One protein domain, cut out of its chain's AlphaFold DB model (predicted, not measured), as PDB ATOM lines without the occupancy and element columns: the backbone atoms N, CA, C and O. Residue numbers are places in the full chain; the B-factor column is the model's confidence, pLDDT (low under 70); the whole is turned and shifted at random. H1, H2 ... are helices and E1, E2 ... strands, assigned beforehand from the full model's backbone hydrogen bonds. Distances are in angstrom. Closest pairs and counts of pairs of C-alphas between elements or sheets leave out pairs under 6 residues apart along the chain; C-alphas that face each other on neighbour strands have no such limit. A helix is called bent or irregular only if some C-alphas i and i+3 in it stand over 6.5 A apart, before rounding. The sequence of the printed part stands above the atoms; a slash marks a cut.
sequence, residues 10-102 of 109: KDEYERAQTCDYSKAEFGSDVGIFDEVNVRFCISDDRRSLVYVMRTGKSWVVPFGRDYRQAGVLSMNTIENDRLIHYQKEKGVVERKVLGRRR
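Overview. This is residues 10 to 102 of the 109 residues of an uncharacterized protein of Propionibacteriaceae bacterium (UniProt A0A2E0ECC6). One strongly twisted sheet of eight strands is folded back on itself, curled like part of a barrel, so that E4, E3 and E2 face E8, E7, E6 and E5 across the short strand E1; one short helix, H1, packs on E4 and E3. The curl is left open between the edge strands E4 and E5, which meet only through their link. The printed part has 93 residues, with H1 first and then E1 to E8 along the chain; the sheet's order is E4, E3, E2, E1, E8, E7, E6, E5, antiparallel throughout, and the class is mostly strand. The whole is compact, with a radius of gyration of the C-alphas of 12.8 A, and spans 37 by 30 by 25 A.

Along the chain. The longest strand is E8, residues 92 to 101, 27.2 A from first to last C-alpha; C-alpha 101 is at (-20.833, 17.076, 21.628). Beside it come E7, residues 82 to 89, 22.4 A; E6, residues 72 to 79, 21.1 A; and E5, residues 66 to 69. On its other side come E1, residues 26 to 28; E2, residues 38 to 42; E3, residues 48 to 53, 16.2 A; and E4, residues 58 to 62. H1, residues 10 to 17, is 10.6 A long and begins with C-alpha 10 at (-45.246, 12.132, 8.215).

Arrangement. E1 is the hinge of the folded sheet, one sheet bent back on itself into two leaves that face each other. Across the neighbour strands E1 and E8, N 27 and O 100 are within hydrogen-bond range at 3.1 A, and across the hairpin of E1 and E2, N 40 and O 26 are within hydrogen-bond range at 2.9 A. E1 to E4 form a meander, each strand the antiparallel neighbour of the one before; N 50 and O 41 are 2.8 A apart, and N 49 and O 61 are 2.8 A apart. E5 to E8 form a second meander, with N 74 and O 67, N 84 and O 77, and N 94 and O 87 each at 2.8 A. Between the leaves, the closest C-alphas of E4 and E6 are those of Pro 62 and Asn 76, 6.9 A apart. E3 and E8 are apart. H1 is on the sheet at a height of 8.7 A. It lies over E4 and runs across the strands, only just, at 60.3 degrees to E4 on the local plane. The closest C-alphas of H1 and E4 are those of Ala 16 and Ser 58, 5.5 A apart. Every O i to N i+4 pair in H1 is within hydrogen-bond range.

Size, cuts and confidence. The C-alphas farthest apart are those of Ser 22 and Gly 91, at 37.7 A. The printed part has no cut and no long link. Mean pLDDT of the printed part is 82.0; residue 12 and residues 29 to 37 are under 70.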
ATOM      1  N   LYS A  10     -44.768  11.666   6.912       73.50
ATOM      2  CA  LYS A  10     -45.246  12.132   8.215       73.50
ATOM      3  C   LYS A  10     -44.321  11.739   9.375       73.50
ATOM      4  O   LYS A  10     -43.959  12.609  10.152       73.50
ATOM      5  N   ASP A  11     -43.913  10.474   9.471       73.56
ATOM      6  CA  ASP A  11     -43.008  10.005  10.529       73.56
ATOM      7  C   ASP A  11     -41.631  10.668  10.414       73.56
ATOM      8  O   ASP A  11     -41.001  10.993  11.419       73.56
ATOM      9  N   GLU A  12     -41.148  10.867   9.185       68.88
ATOM     10  CA  GLU A  12     -39.897  11.578   8.931       68.88
ATOM     11  C   GLU A  12     -40.016  13.051   9.327       68.88
ATOM     12  O   GLU A  12     -39.141  13.558  10.024       68.88
ATOM     13  N   TYR A  13     -41.124  13.710   8.971       72.00
ATOM     14  CA  TYR A  13     -41.412  15.082   9.382       72.00
ATOM     15  C   TYR A  13     -41.489  15.215  10.907       72.00
ATOM     16  O   TYR A  13     -40.826  16.075  11.476       72.00
ATOM     17  N   GLU A  14     -42.229  14.337  11.586       78.19
ATOM     18  CA  GLU A  14     -42.347  14.343  13.047       78.19
ATOM     19  C   GLU A  14     -40.980  14.148  13.715       78.19
ATOM     20  O   GLU A  14     -40.618  14.923  14.598       78.19
ATOM     21  N   ARG A  15     -40.158  13.201  13.237       75.69
ATOM     22  CA  ARG A  15     -38.773  13.011  13.713       75.69
ATOM     23  C   ARG A  15     -37.872  14.205  13.423       75.69
ATOM     24  O   ARG A  15     -36.959  14.480  14.190       75.69
ATOM     25  N   ALA A  16     -38.096  14.905  12.320       72.88
ATOM     26  CA  ALA A  16     -37.329  16.090  11.974       72.88
ATOM     27  C   ALA A  16     -37.669  17.283  12.892       72.88
ATOM     28  O   ALA A  16     -36.842  18.182  13.042       72.88
ATOM     29  N   GLN A  17     -38.859  17.277  13.511       76.06
ATOM     30  CA  GLN A  17     -39.335  18.296  14.456       76.06
ATOM     31  C   GLN A  17     -39.019  17.984  15.928       76.06
ATOM     32  O   GLN A  17     -39.136  18.872  16.769       76.06
ATOM     33  N   THR A  18     -38.594  16.763  16.278       74.88
ATOM     34  CA  THR A  18     -38.249  16.432  17.678       74.88
ATOM     35  C   THR A  18     -36.991  17.148  18.174       74.88
ATOM     36  O   THR A  18     -36.793  17.279  19.381       74.88
ATOM     37  N   CYS A  19     -36.137  17.620  17.264       79.44
ATOM     38  CA  CYS A  19     -34.896  18.306  17.595       79.44
ATOM     39  C   CYS A  19     -35.041  19.821  17.429       79.44
ATOM     40  O   CYS A  19     -35.131  20.341  16.319       79.44
ATOM     41  N   ASP A  20     -34.978  20.544  18.544       76.38
ATOM     42  CA  ASP A  20     -34.808  21.995  18.538       76.38
ATOM     43  C   ASP A  20     -33.331  22.338  18.294       76.38
ATOM     44  O   ASP A  20     -32.438  21.867  19.006       76.38
ATOM     45  N   TYR A  21     -33.073  23.218  17.322       73.81
ATOM     46  CA  TYR A  21     -31.746  23.753  17.034       73.81
ATOM     47  C   TYR A  21     -31.021  24.215  18.308       73.81
ATOM     48  O   TYR A  21     -29.850  23.893  18.516       73.81
ATOM     49  N   SER A  22     -31.692  24.949  19.199       72.81
ATOM     50  CA  SER A  22     -31.098  25.509  20.418       72.81
ATOM     51  C   SER A  22     -30.591  24.436  21.395       72.81
ATOM     52  O   SER A  22     -29.523  24.618  21.995       72.81
ATOM     53  N   LYS A  23     -31.290  23.295  21.458       77.12
ATOM     54  CA  LYS A  23     -31.066  22.168  22.380       77.12
ATOM     55  C   LYS A  23     -30.287  21.002  21.767       77.12
ATOM     56  O   LYS A  23     -30.044  20.014  22.450       77.12
ATOM     57  N   ALA A  24     -29.897  21.104  20.499       79.38
ATOM     58  CA  ALA A  24     -29.208  20.022  19.811       79.38
ATOM     59  C   ALA A  24     -27.894  19.611  20.501       79.38
ATOM     60  O   ALA A  24     -27.113  20.478  20.908       79.38
ATOM     61  N   GLU A  25     -27.666  18.294  20.590       80.94
ATOM     62  CA  GLU A  25     -26.565  17.659  21.334       80.94
ATOM     63  C   GLU A  25     -25.194  17.936  20.699       80.94
ATOM     64  O   GLU A  25     -24.201  18.111  21.405       80.94
ATOM     65  N   PHE A  26     -25.126  18.021  19.369       82.81
ATOM     66  CA  PHE A  26     -23.879  18.233  18.635       82.81
ATOM     67  C   PHE A  26     -23.903  19.558  17.871       82.81
ATOM     68  O   PHE A  26     -24.861  19.877  17.164       82.81
ATOM     69  N   GLY A  27     -22.814  20.319  17.976       80.00
ATOM     70  CA  GLY A  27     -22.555  21.476  17.117       80.00
ATOM     71  C   GLY A  27     -21.696  21.073  15.920       80.00
ATOM     72  O   GLY A  27     -20.752  20.299  16.105       80.00
ATOM     73  N   SER A  28     -21.998  21.588  14.721       76.25
ATOM     74  CA  SER A  28     -21.090  21.447  13.572       76.25
ATOM     75  C   SER A  28     -19.734  22.051  13.891       76.25
ATOM     76  O   SER A  28     -19.647  23.162  14.416       76.25
ATOM     77  N   ASP A  29     -18.680  21.312  13.555       64.75
ATOM     78  CA  ASP A  29     -17.342  21.890  13.477       64.75
ATOM     79  C   ASP A  29     -17.291  22.824  12.252       64.75
ATOM     80  O   ASP A  29     -18.036  22.638  11.281       64.75
ATOM     81  N   VAL A  30     -16.476  23.873  12.317       47.38
ATOM     82  CA  VAL A  30     -16.422  24.921  11.284       47.38
ATOM     83  C   VAL A  30     -15.871  24.336   9.971       47.38
ATOM     84  O   VAL A  30     -14.797  23.741   9.982       47.38
ATOM     85  N   GLY A  31     -16.573  24.532   8.842       47.72
ATOM     86  CA  GLY A  31     -16.043  24.280   7.487       47.72
ATOM     87  C   GLY A  31     -16.526  23.028   6.735       47.72
ATOM     88  O   GLY A  31     -15.929  22.691   5.719       47.72
ATOM     89  N   ILE A  32     -17.572  22.324   7.194       51.62
ATOM     90  CA  ILE A  32     -18.097  21.113   6.508       51.62
ATOM     91  C   ILE A  32     -19.348  21.392   5.670       51.62
ATOM     92  O   ILE A  32     -19.584  20.727   4.666       51.62
ATOM     93  N   PHE A  33     -20.127  22.397   6.055       49.59
ATOM     94  CA  PHE A  33     -21.230  22.916   5.262       49.59
ATOM     95  C   PHE A  33     -20.978  24.408   5.061       49.59
ATOM     96  O   PHE A  33     -20.737  25.119   6.037       49.59
ATOM     97  N   ASP A  34     -21.073  24.893   3.823       47.84
ATOM     98  CA  ASP A  34     -21.065  26.335   3.512       47.84
ATOM     99  C   ASP A  34     -22.199  27.097   4.237       47.84
ATOM    100  O   ASP A  34     -22.210  28.325   4.307       47.84
ATOM    101  N   GLU A  35     -23.136  26.373   4.862       50.09
ATOM    102  CA  GLU A  35     -24.098  26.894   5.824       50.09
ATOM    103  C   GLU A  35     -23.569  26.776   7.266       50.09
ATOM    104  O   GLU A  35     -23.653  25.740   7.925       50.09
ATOM    105  N   VAL A  36     -23.080  27.902   7.786       53.09
ATOM    106  CA  VAL A  36     -22.402  28.119   9.084       53.09
ATOM    107  C   VAL A  36     -23.225  27.733  10.341       53.09
ATOM    108  O   VAL A  36     -22.818  28.010  11.463       53.09
ATOM    109  N   ASN A  37     -24.390  27.086  10.231       66.69
ATOM    110  CA  ASN A  37     -25.286  26.848  11.369       66.69
ATOM    111  C   ASN A  37     -26.071  25.527  11.283       66.69
ATOM    112  O   ASN A  37     -27.291  25.539  11.453       66.69
ATOM    113  N   VAL A  38     -25.399  24.394  11.066       77.75
ATOM    114  CA  VAL A  38     -26.011  23.061  11.224       77.75
ATOM    115  C   VAL A  38     -25.706  22.508  12.619       77.75
ATOM    116  O   VAL A  38     -24.594  22.637  13.137       77.75
ATOM    117  N   ARG A  39     -26.708  21.915  13.259       86.12
ATOM    118  CA  ARG A  39     -26.568  21.154  14.506       86.12
ATOM    119  C   ARG A  39     -27.169  19.770  14.333       86.12
ATOM    120  O   ARG A  39     -27.930  19.547  13.393       86.12
ATOM    121  N   PHE A  40     -26.832  18.855  15.236       87.31
ATOM    122  CA  PHE A  40     -27.291  17.475  15.138       87.31
ATOM    123  C   PHE A  40     -27.885  16.974  16.452       87.31
ATOM    124  O   PHE A  40     -27.314  17.191  17.525       87.31
ATOM    125  N   CYS A  41     -29.003  16.264  16.346       88.19
ATOM    126  CA  CYS A  41     -29.585  15.466  17.421       88.19
ATOM    127  C   CYS A  41     -29.595  13.998  17.033       88.19
ATOM    128  O   CYS A  41     -29.857  13.654  15.883       88.19
ATOM    129  N   ILE A  42     -29.400  13.128  18.012       87.88
ATOM    130  CA  ILE A  42     -29.703  11.710  17.863       87.88
ATOM    131  C   ILE A  42     -31.107  11.495  18.423       87.88
ATOM    132  O   ILE A  42     -31.437  12.039  19.474       87.88
ATOM    133  N   SER A  43     -31.948  10.750  17.710       85.75
ATOM    134  CA  SER A  43     -33.290  10.409  18.188       85.75
ATOM    135  C   SER A  43     -33.229   9.563  19.465       85.75
ATOM    136  O   SER A  43     -32.271   8.819  19.669       85.75
ATOM    137  N   ASP A  44     -34.277   9.613  20.290       83.31
ATOM    138  CA  ASP A  44     -34.340   8.873  21.565       83.31
ATOM    139  C   ASP A  44     -34.147   7.358  21.388       83.31
ATOM    140  O   ASP A  44     -33.503   6.695  22.200       83.31
ATOM    141  N   ASP A  45     -34.641   6.804  20.277       84.25
ATOM    142  CA  ASP A  45     -34.462   5.394  19.911       84.25
ATOM    143  C   ASP A  45     -33.041   5.055  19.416       84.25
ATOM    144  O   ASP A  45     -32.748   3.895  19.123       84.25
ATOM    145  N   ARG A  46     -32.163   6.061  19.307       86.31
ATOM    146  CA  ARG A  46     -30.784   6.008  18.798       86.31
ATOM    147  C   ARG A  46     -30.659   5.345  17.428       86.31
ATOM    148  O   ARG A  46     -29.649   4.711  17.134       86.31
ATOM    149  N   ARG A  47     -31.680   5.484  16.578       88.12
ATOM    150  CA  ARG A  47     -31.686   4.940  15.206       88.12
ATOM    151  C   ARG A  47     -31.601   6.004  14.127       88.12
ATOM    152  O   ARG A  47     -31.379   5.663  12.962       88.12
ATOM    153  N   SER A  48     -31.785   7.267  14.493       89.25
ATOM    154  CA  SER A  48     -31.837   8.383  13.557       89.25
ATOM    155  C   SER A  48     -30.930   9.516  14.024       89.25
ATOM    156  O   SER A  48     -30.827   9.803  15.215       89.25
ATOM    157  N   LEU A  49     -30.277  10.160  13.068       89.81
ATOM    158  CA  LEU A  49     -29.553  11.408  13.231       89.81
ATOM    159  C   LEU A  49     -30.365  12.487  12.520       89.81
ATOM    160  O   LEU A  49     -30.657  12.367  11.332       89.81
ATOM    161  N   VAL A  50     -30.732  13.527  13.252       89.62
ATOM    162  CA  VAL A  50     -31.483  14.669  12.747       89.62
ATOM    163  C   VAL A  50     -30.518  15.828  12.606       89.62
ATOM    164  O   VAL A  50     -29.923  16.275  13.585       89.62
ATOM    165  N   TYR A  51     -30.361  16.310  11.386       87.44
ATOM    166  CA  TYR A  51     -29.641  17.536  11.106       87.44
ATOM    167  C   TYR A  51     -30.646  18.671  11.156       87.44
ATOM    168  O   TYR A  51     -31.713  18.579  10.550       87.44
ATOM    169  N   VAL A  52     -30.307  19.739  11.863       85.06
ATOM    170  CA  VAL A  52     -31.180  20.896  12.034       85.06
ATOM    171  C   VAL A  52     -30.409  22.150  11.671       85.06
ATOM    172  O   VAL A  52     -29.364  22.453  12.253       85.06
ATOM    173  N   MET A  53     -30.937  22.893  10.705       83.75
ATOM    174  CA  MET A  53     -30.459  24.224  10.359       83.75
ATOM    175  C   MET A  53     -31.122  25.268  11.248       83.75
ATOM    176  O   MET A  53     -32.283  25.145  11.642       83.75
ATOM    177  N   ARG A  54     -30.437  26.394  11.446       76.25
ATOM    178  CA  ARG A  54     -31.027  27.585  12.080       76.25
ATOM    179  C   ARG A  54     -32.281  28.112  11.362       76.25
ATOM    180  O   ARG A  54     -33.104  28.764  11.992       76.25
ATOM    181  N   THR A  55     -32.437  27.839  10.067       78.12
ATOM    182  CA  THR A  55     -33.612  28.226   9.264       78.12
ATOM    183  C   THR A  55     -34.867  27.402   9.578       78.12
ATOM    184  O   THR A  55     -35.918  27.675   9.005       78.12
ATOM    185  N   GLY A  56     -34.774  26.394  10.453       72.75
ATOM    186  CA  GLY A  56     -35.878  25.492  10.794       72.75
ATOM    187  C   GLY A  56     -36.048  24.320   9.824       72.75
ATOM    188  O   GLY A  56     -36.906  23.470  10.037       72.75
ATOM    189  N   LYS A  57     -35.224  24.243   8.771       81.56
ATOM    190  CA  LYS A  57     -35.133  23.051   7.925       81.56
ATOM    191  C   LYS A  57     -34.375  21.950   8.657       81.56
ATOM    192  O   LYS A  57     -33.362  22.210   9.310       81.56
ATOM    193  N   SER A  58     -34.834  20.720   8.483       81.69
ATOM    194  CA  SER A  58     -34.199  19.545   9.059       81.69
ATOM    195  C   SER A  58     -34.285  18.346   8.126       81.69
ATOM    196  O   SER A  58     -35.158  18.268   7.262       81.69
ATOM    197  N   TRP A  59     -33.327  17.434   8.268       84.75
ATOM    198  CA  TRP A  59     -33.294  16.169   7.540       84.75
ATOM    199  C   TRP A  59     -32.903  15.041   8.476       84.75
ATOM    200  O   TRP A  59     -32.066  15.205   9.368       84.75
ATOM    201  N   VAL A  60     -33.527  13.888   8.266       88.12
ATOM    202  CA  VAL A  60     -33.336  12.702   9.093       88.12
ATOM    203  C   VAL A  60     -32.555  11.678   8.292       88.12
ATOM    204  O   VAL A  60     -32.903  11.349   7.162       88.12
ATOM    205  N   VAL A  61     -31.494  11.141   8.882       89.75
ATOM    206  CA  VAL A  61     -30.728  10.045   8.289       89.75
ATOM    207  C   VAL A  61     -30.546   8.917   9.300       89.75
ATOM    208  O   VAL A  61     -30.649   9.138  10.507       89.75
ATOM    209  N   PRO A  62     -30.258   7.689   8.850       91.81
ATOM    210  CA  PRO A  62     -29.945   6.594   9.754       91.81
ATOM    211  C   PRO A  62     -28.714   6.865  10.630       91.81
ATOM    212  O   PRO A  62     -27.709   7.426  10.182       91.81
ATOM    213  N   PHE A  63     -28.791   6.408  11.879       92.56
ATOM    214  CA  PHE A  63     -27.710   6.443  12.861       92.56
ATOM    215  C   PHE A  63     -27.407   5.030  13.367       92.56
ATOM    216  O   PHE A  63     -28.319   4.222  13.548       92.56
ATOM    217  N   GLY A  64     -26.125   4.719  13.565       91.31
ATOM    218  CA  GLY A  64     -25.662   3.426  14.079       91.31
ATOM    219  C   GLY A  64     -25.798   2.252  13.104       91.31
ATOM    220  O   GLY A  64     -25.623   1.106  13.508       91.31
ATOM    221  N   ARG A  65     -26.123   2.512  11.832       91.31
ATOM    222  CA  ARG A  65     -26.219   1.492  10.782       91.31
ATOM    223  C   ARG A  65     -25.822   2.041   9.421       91.31
ATOM    224  O   ARG A  65     -25.976   3.236   9.162       91.31
ATOM    225  N   ASP A  66     -25.404   1.131   8.555       92.38
ATOM    226  CA  ASP A  66     -25.146   1.415   7.153       92.38
ATOM    227  C   ASP A  66     -26.437   1.788   6.420       92.38
ATOM    228  O   ASP A  66     -27.496   1.176   6.603       92.38
ATOM    229  N   TYR A  67     -26.342   2.783   5.550       91.88
ATOM    230  CA  TYR A  67     -27.413   3.188   4.654       91.88
ATOM    231  C   TYR A  67     -26.848   3.683   3.326       91.88
ATOM    232  O   TYR A  67     -25.668   4.005   3.218       91.88
ATOM    233  N   ARG A  68     -27.682   3.725   2.286       89.31
ATOM    234  CA  ARG A  68     -27.294   4.293   0.991       89.31
ATOM    235  C   ARG A  68     -27.968   5.635   0.788       89.31
ATOM    236  O   ARG A  68     -29.182   5.737   0.926       89.31
ATOM    237  N   GLN A  69     -27.185   6.629   0.396       82.50
ATOM    238  CA  GLN A  69     -27.670   7.945  -0.002       82.50
ATOM    239  C   GLN A  69     -27.052   8.287  -1.355       82.50
ATOM    240  O   GLN A  69     -25.835   8.251  -1.499       82.50
ATOM    241  N   ALA A  70     -27.894   8.528  -2.366       84.31
ATOM    242  CA  ALA A  70     -27.456   8.785  -3.744       84.31
ATOM    243  C   ALA A  70     -26.434   7.752  -4.288       84.31
ATOM    244  O   ALA A  70     -25.519   8.088  -5.029       84.31
ATOM    245  N   GLY A  71     -26.569   6.479  -3.896       85.88
ATOM    246  CA  GLY A  71     -25.671   5.393  -4.315       85.88
ATOM    247  C   GLY A  71     -24.420   5.199  -3.450       85.88
ATOM    248  O   GLY A  71     -23.818   4.125  -3.518       85.88
ATOM    249  N   VAL A  72     -24.087   6.153  -2.576       88.94
ATOM    250  CA  VAL A  72     -22.940   6.095  -1.655       88.94
ATOM    251  C   VAL A  72     -23.330   5.367  -0.370       88.94
ATOM    252  O   VAL A  72     -24.353   5.680   0.243       88.94
ATOM    253  N   LEU A  73     -22.523   4.386   0.046       92.12
ATOM    254  CA  LEU A  73     -22.708   3.699   1.326       92.12
ATOM    255  C   LEU A  73     -22.205   4.609   2.445       92.12
ATOM    256  O   LEU A  73     -21.055   5.033   2.414       92.12
ATOM    257  N   SER A  74     -23.059   4.917   3.408       91.88
ATOM    258  CA  SER A  74     -22.783   5.866   4.479       91.88
ATOM    259  C   SER A  74     -23.158   5.293   5.842       91.88
ATOM    260  O   SER A  74     -24.059   4.461   5.941       91.88
ATOM    261  N   MET A  75     -22.500   5.765   6.897       92.81
ATOM    262  CA  MET A  75     -22.823   5.422   8.284       92.81
ATOM    263  C   MET A  75     -22.541   6.616   9.196       92.81
ATOM    264  O   MET A  75     -21.468   7.212   9.130       92.81
ATOM    265  N   ASN A  76     -23.490   6.936  10.078       92.31
ATOM    266  CA  ASN A  76     -23.304   7.931  11.136       92.31
ATOM    267  C   ASN A  76     -23.134   7.239  12.484       92.31
ATOM    268  O   ASN A  76     -23.919   6.351  12.823       92.31
ATOM    269  N   THR A  77     -22.139   7.656  13.262       94.00
ATOM    270  CA  THR A  77     -21.849   7.085  14.582       94.00
ATOM    271  C   THR A  77     -21.204   8.113  15.514       94.00
ATOM    272  O   THR A  77     -20.875   9.221  15.093       94.00
ATOM    273  N   ILE A  78     -21.027   7.754  16.786       92.12
ATOM    274  CA  ILE A  78     -20.237   8.528  17.748       92.12
ATOM    275  C   ILE A  78     -18.909   7.818  17.998       92.12
ATOM    276  O   ILE A  78     -18.886   6.633  18.323       92.12
ATOM    277  N   GLU A  79     -17.815   8.572  17.939       90.88
ATOM    278  CA  GLU A  79     -16.489   8.133  18.379       90.88
ATOM    279  C   GLU A  79     -15.842   9.236  19.210       90.88
ATOM    280  O   GLU A  79     -15.732  10.369  18.741       90.88
ATOM    281  N   ASN A  80     -15.374   8.912  20.420       88.25
ATOM    282  CA  ASN A  80     -14.678   9.862  21.300       88.25
ATOM    283  C   ASN A  80     -15.440  11.199  21.459       88.25
ATOM    284  O   ASN A  80     -14.869  12.271  21.257       88.25
ATOM    285  N   ASP A  81     -16.749  11.120  21.729       86.12
ATOM    286  CA  ASP A  81     -17.674  12.262  21.864       86.12
ATOM    287  C   ASP A  81     -17.796  13.173  20.628       86.12
ATOM    288  O   ASP A  81     -18.252  14.321  20.700       86.12
ATOM    289  N   ARG A  82     -17.421  12.653  19.458       87.69
ATOM    290  CA  ARG A  82     -17.582  13.320  18.167       87.69
ATOM    291  C   ARG A  82     -18.559  12.556  17.301       87.69
ATOM    292  O   ARG A  82     -18.533  11.329  17.255       87.69
ATOM    293  N   LEU A  83     -19.386  13.302  16.584       89.62
ATOM    294  CA  LEU A  83     -20.255  12.755  15.560       89.62
ATOM    295  C   LEU A  83     -19.425  12.510  14.300       89.62
ATOM    296  O   LEU A  83     -18.847  13.445  13.744       89.62
ATOM    297  N   ILE A  84     -19.352  11.256  13.869       91.12
ATOM    298  CA  ILE A  84     -18.555  10.807  12.730       91.12
ATOM    299  C   ILE A  84     -19.474  10.328  11.617       91.12
ATOM    300  O   ILE A  84     -20.438   9.601  11.857       91.12
ATOM    301  N   HIS A  85     -19.127  10.712  10.397       91.88
ATOM    302  CA  HIS A  85     -19.736  10.244   9.168       91.88
ATOM    303  C   HIS A  85     -18.709   9.470   8.353       91.88
ATOM    304  O   HIS A  85     -17.677  10.014   7.951       91.88
ATOM    305  N   TYR A  86     -19.005   8.200   8.117       92.19
ATOM    306  CA  TYR A  86     -18.277   7.364   7.180       92.19
ATOM    307  C   TYR A  86     -18.989   7.366   5.838       92.19
ATOM    308  O   TYR A  86     -20.209   7.222   5.791       92.19
ATOM    309  N   GLN A  87     -18.219   7.472   4.760       92.81
ATOM    310  CA  GLN A  87     -18.701   7.301   3.394       92.81
ATOM    311  C   GLN A  87     -17.793   6.323   2.670       92.81
ATOM    312  O   GLN A  87     -16.575   6.395   2.795       92.81
ATOM    313  N   LYS A  88     -18.378   5.407   1.905       91.62
ATOM    314  CA  LYS A  88     -17.648   4.481   1.051       91.62
ATOM    315  C   LYS A  88     -18.100   4.633  -0.389       91.62
ATOM    316  O   LYS A  88     -19.246   4.327  -0.729       91.62
ATOM    317  N   GLU A  89     -17.162   5.020  -1.243       90.88
ATOM    318  CA  GLU A  89     -17.359   5.152  -2.681       90.88
ATOM    319  C   GLU A  89     -16.226   4.441  -3.428       90.88
ATOM    320  O   GLU A  89     -15.052   4.597  -3.102       90.88
ATOM    321  N   LYS A  90     -16.575   3.594  -4.410       88.94
ATOM    322  CA  LYS A  90     -15.613   2.845  -5.252       88.94
ATOM    323  C   LYS A  90     -14.514   2.105  -4.462       88.94
ATOM    324  O   LYS A  90     -13.394   1.951  -4.931       88.94
ATOM    325  N   GLY A  91     -14.843   1.626  -3.261       87.44
ATOM    326  CA  GLY A  91     -13.913   0.893  -2.393       87.44
ATOM    327  C   GLY A  91     -13.082   1.765  -1.448       87.44
ATOM    328  O   GLY A  91     -12.526   1.220  -0.499       87.44
ATOM    329  N   VAL A  92     -13.067   3.086  -1.633       89.38
ATOM    330  CA  VAL A  92     -12.406   4.044  -0.735       89.38
ATOM    331  C   VAL A  92     -13.354   4.411   0.401       89.38
ATOM    332  O   VAL A  92     -14.530   4.670   0.154       89.38
ATOM    333  N   VAL A  93     -12.855   4.410   1.641       92.25
ATOM    334  CA  VAL A  93     -13.609   4.820   2.833       92.25
ATOM    335  C   VAL A  93     -13.088   6.167   3.314       92.25
ATOM    336  O   VAL A  93     -11.921   6.291   3.680       92.25
ATOM    337  N   GLU A  94     -13.965   7.161   3.348       92.44
ATOM    338  CA  GLU A  94     -13.712   8.472   3.928       92.44
ATOM    339  C   GLU A  94     -14.335   8.573   5.318       92.44
ATOM    340  O   GLU A  94     -15.456   8.119   5.556       92.44
ATOM    341  N   ARG A  95     -13.611   9.222   6.231       90.88
ATOM    342  CA  ARG A  95     -14.059   9.519   7.591       90.88
ATOM    343  C   ARG A  95     -14.121  11.028   7.779       90.88
ATOM    344  O   ARG A  95     -13.098  11.701   7.679       90.88
ATOM    345  N   LYS A  96     -15.298  11.552   8.116       88.62
ATOM    346  CA  LYS A  96     -15.542  12.983   8.345       88.62
ATOM    347  C   LYS A  96     -16.078  13.200   9.757       88.62
ATOM    348  O   LYS A  96     -16.966  12.486  10.207       88.62
ATOM    349  N   VAL A  97     -15.528  14.175  10.477       88.19
ATOM    350  CA  VAL A  97     -16.038  14.583  11.796       88.19
ATOM    351  C   VAL A  97     -17.130  15.615  11.563       88.19
ATOM    352  O   VAL A  97     -16.800  16.746  11.262       88.19
ATOM    353  N   LEU A  98     -18.406  15.265  11.699       86.00
ATOM    354  CA  LEU A  98     -19.510  16.206  11.474       86.00
ATOM    355  C   LEU A  98     -19.616  17.268  12.568       86.00
ATOM    356  O   LEU A  98     -19.954  18.418  12.302       86.00
ATOM    357  N   GLY A  99     -19.354  16.884  13.813       84.94
ATOM    358  CA  GLY A  99     -19.551  17.777  14.941       84.94
ATOM    359  C   GLY A  99     -19.024  17.219  16.247       84.94
ATOM    360  O   GLY A  99     -18.632  16.053  16.349       84.94
ATOM    361  N   ARG A 100     -19.020  18.071  17.267       85.19
ATOM    362  CA  ARG A 100     -18.584  17.726  18.625       85.19
ATOM    363  C   ARG A 100     -19.763  17.851  19.574       85.19
ATOM    364  O   ARG A 100     -20.603  18.737  19.391       85.19
ATOM    365  N   ARG A 101     -19.822  16.971  20.576       84.88
ATOM    366  CA  ARG A 101     -20.833  17.076  21.628       84.88
ATOM    367  C   ARG A 101     -20.697  18.438  22.306       84.88
ATOM    368  O   ARG A 101     -19.597  18.856  22.674       84.88
ATOM    369  N   ARG A 102     -21.811  19.152  22.434       76.94
ATOM    370  CA  ARG A 102     -21.862  20.408  23.174       76.94
ATOM    371  C   ARG A 102     -21.771  20.052  24.647       76.94
ATOM    372  O   ARG A 102     -22.656  19.413  25.199       76.94
TER     373      ARG A 102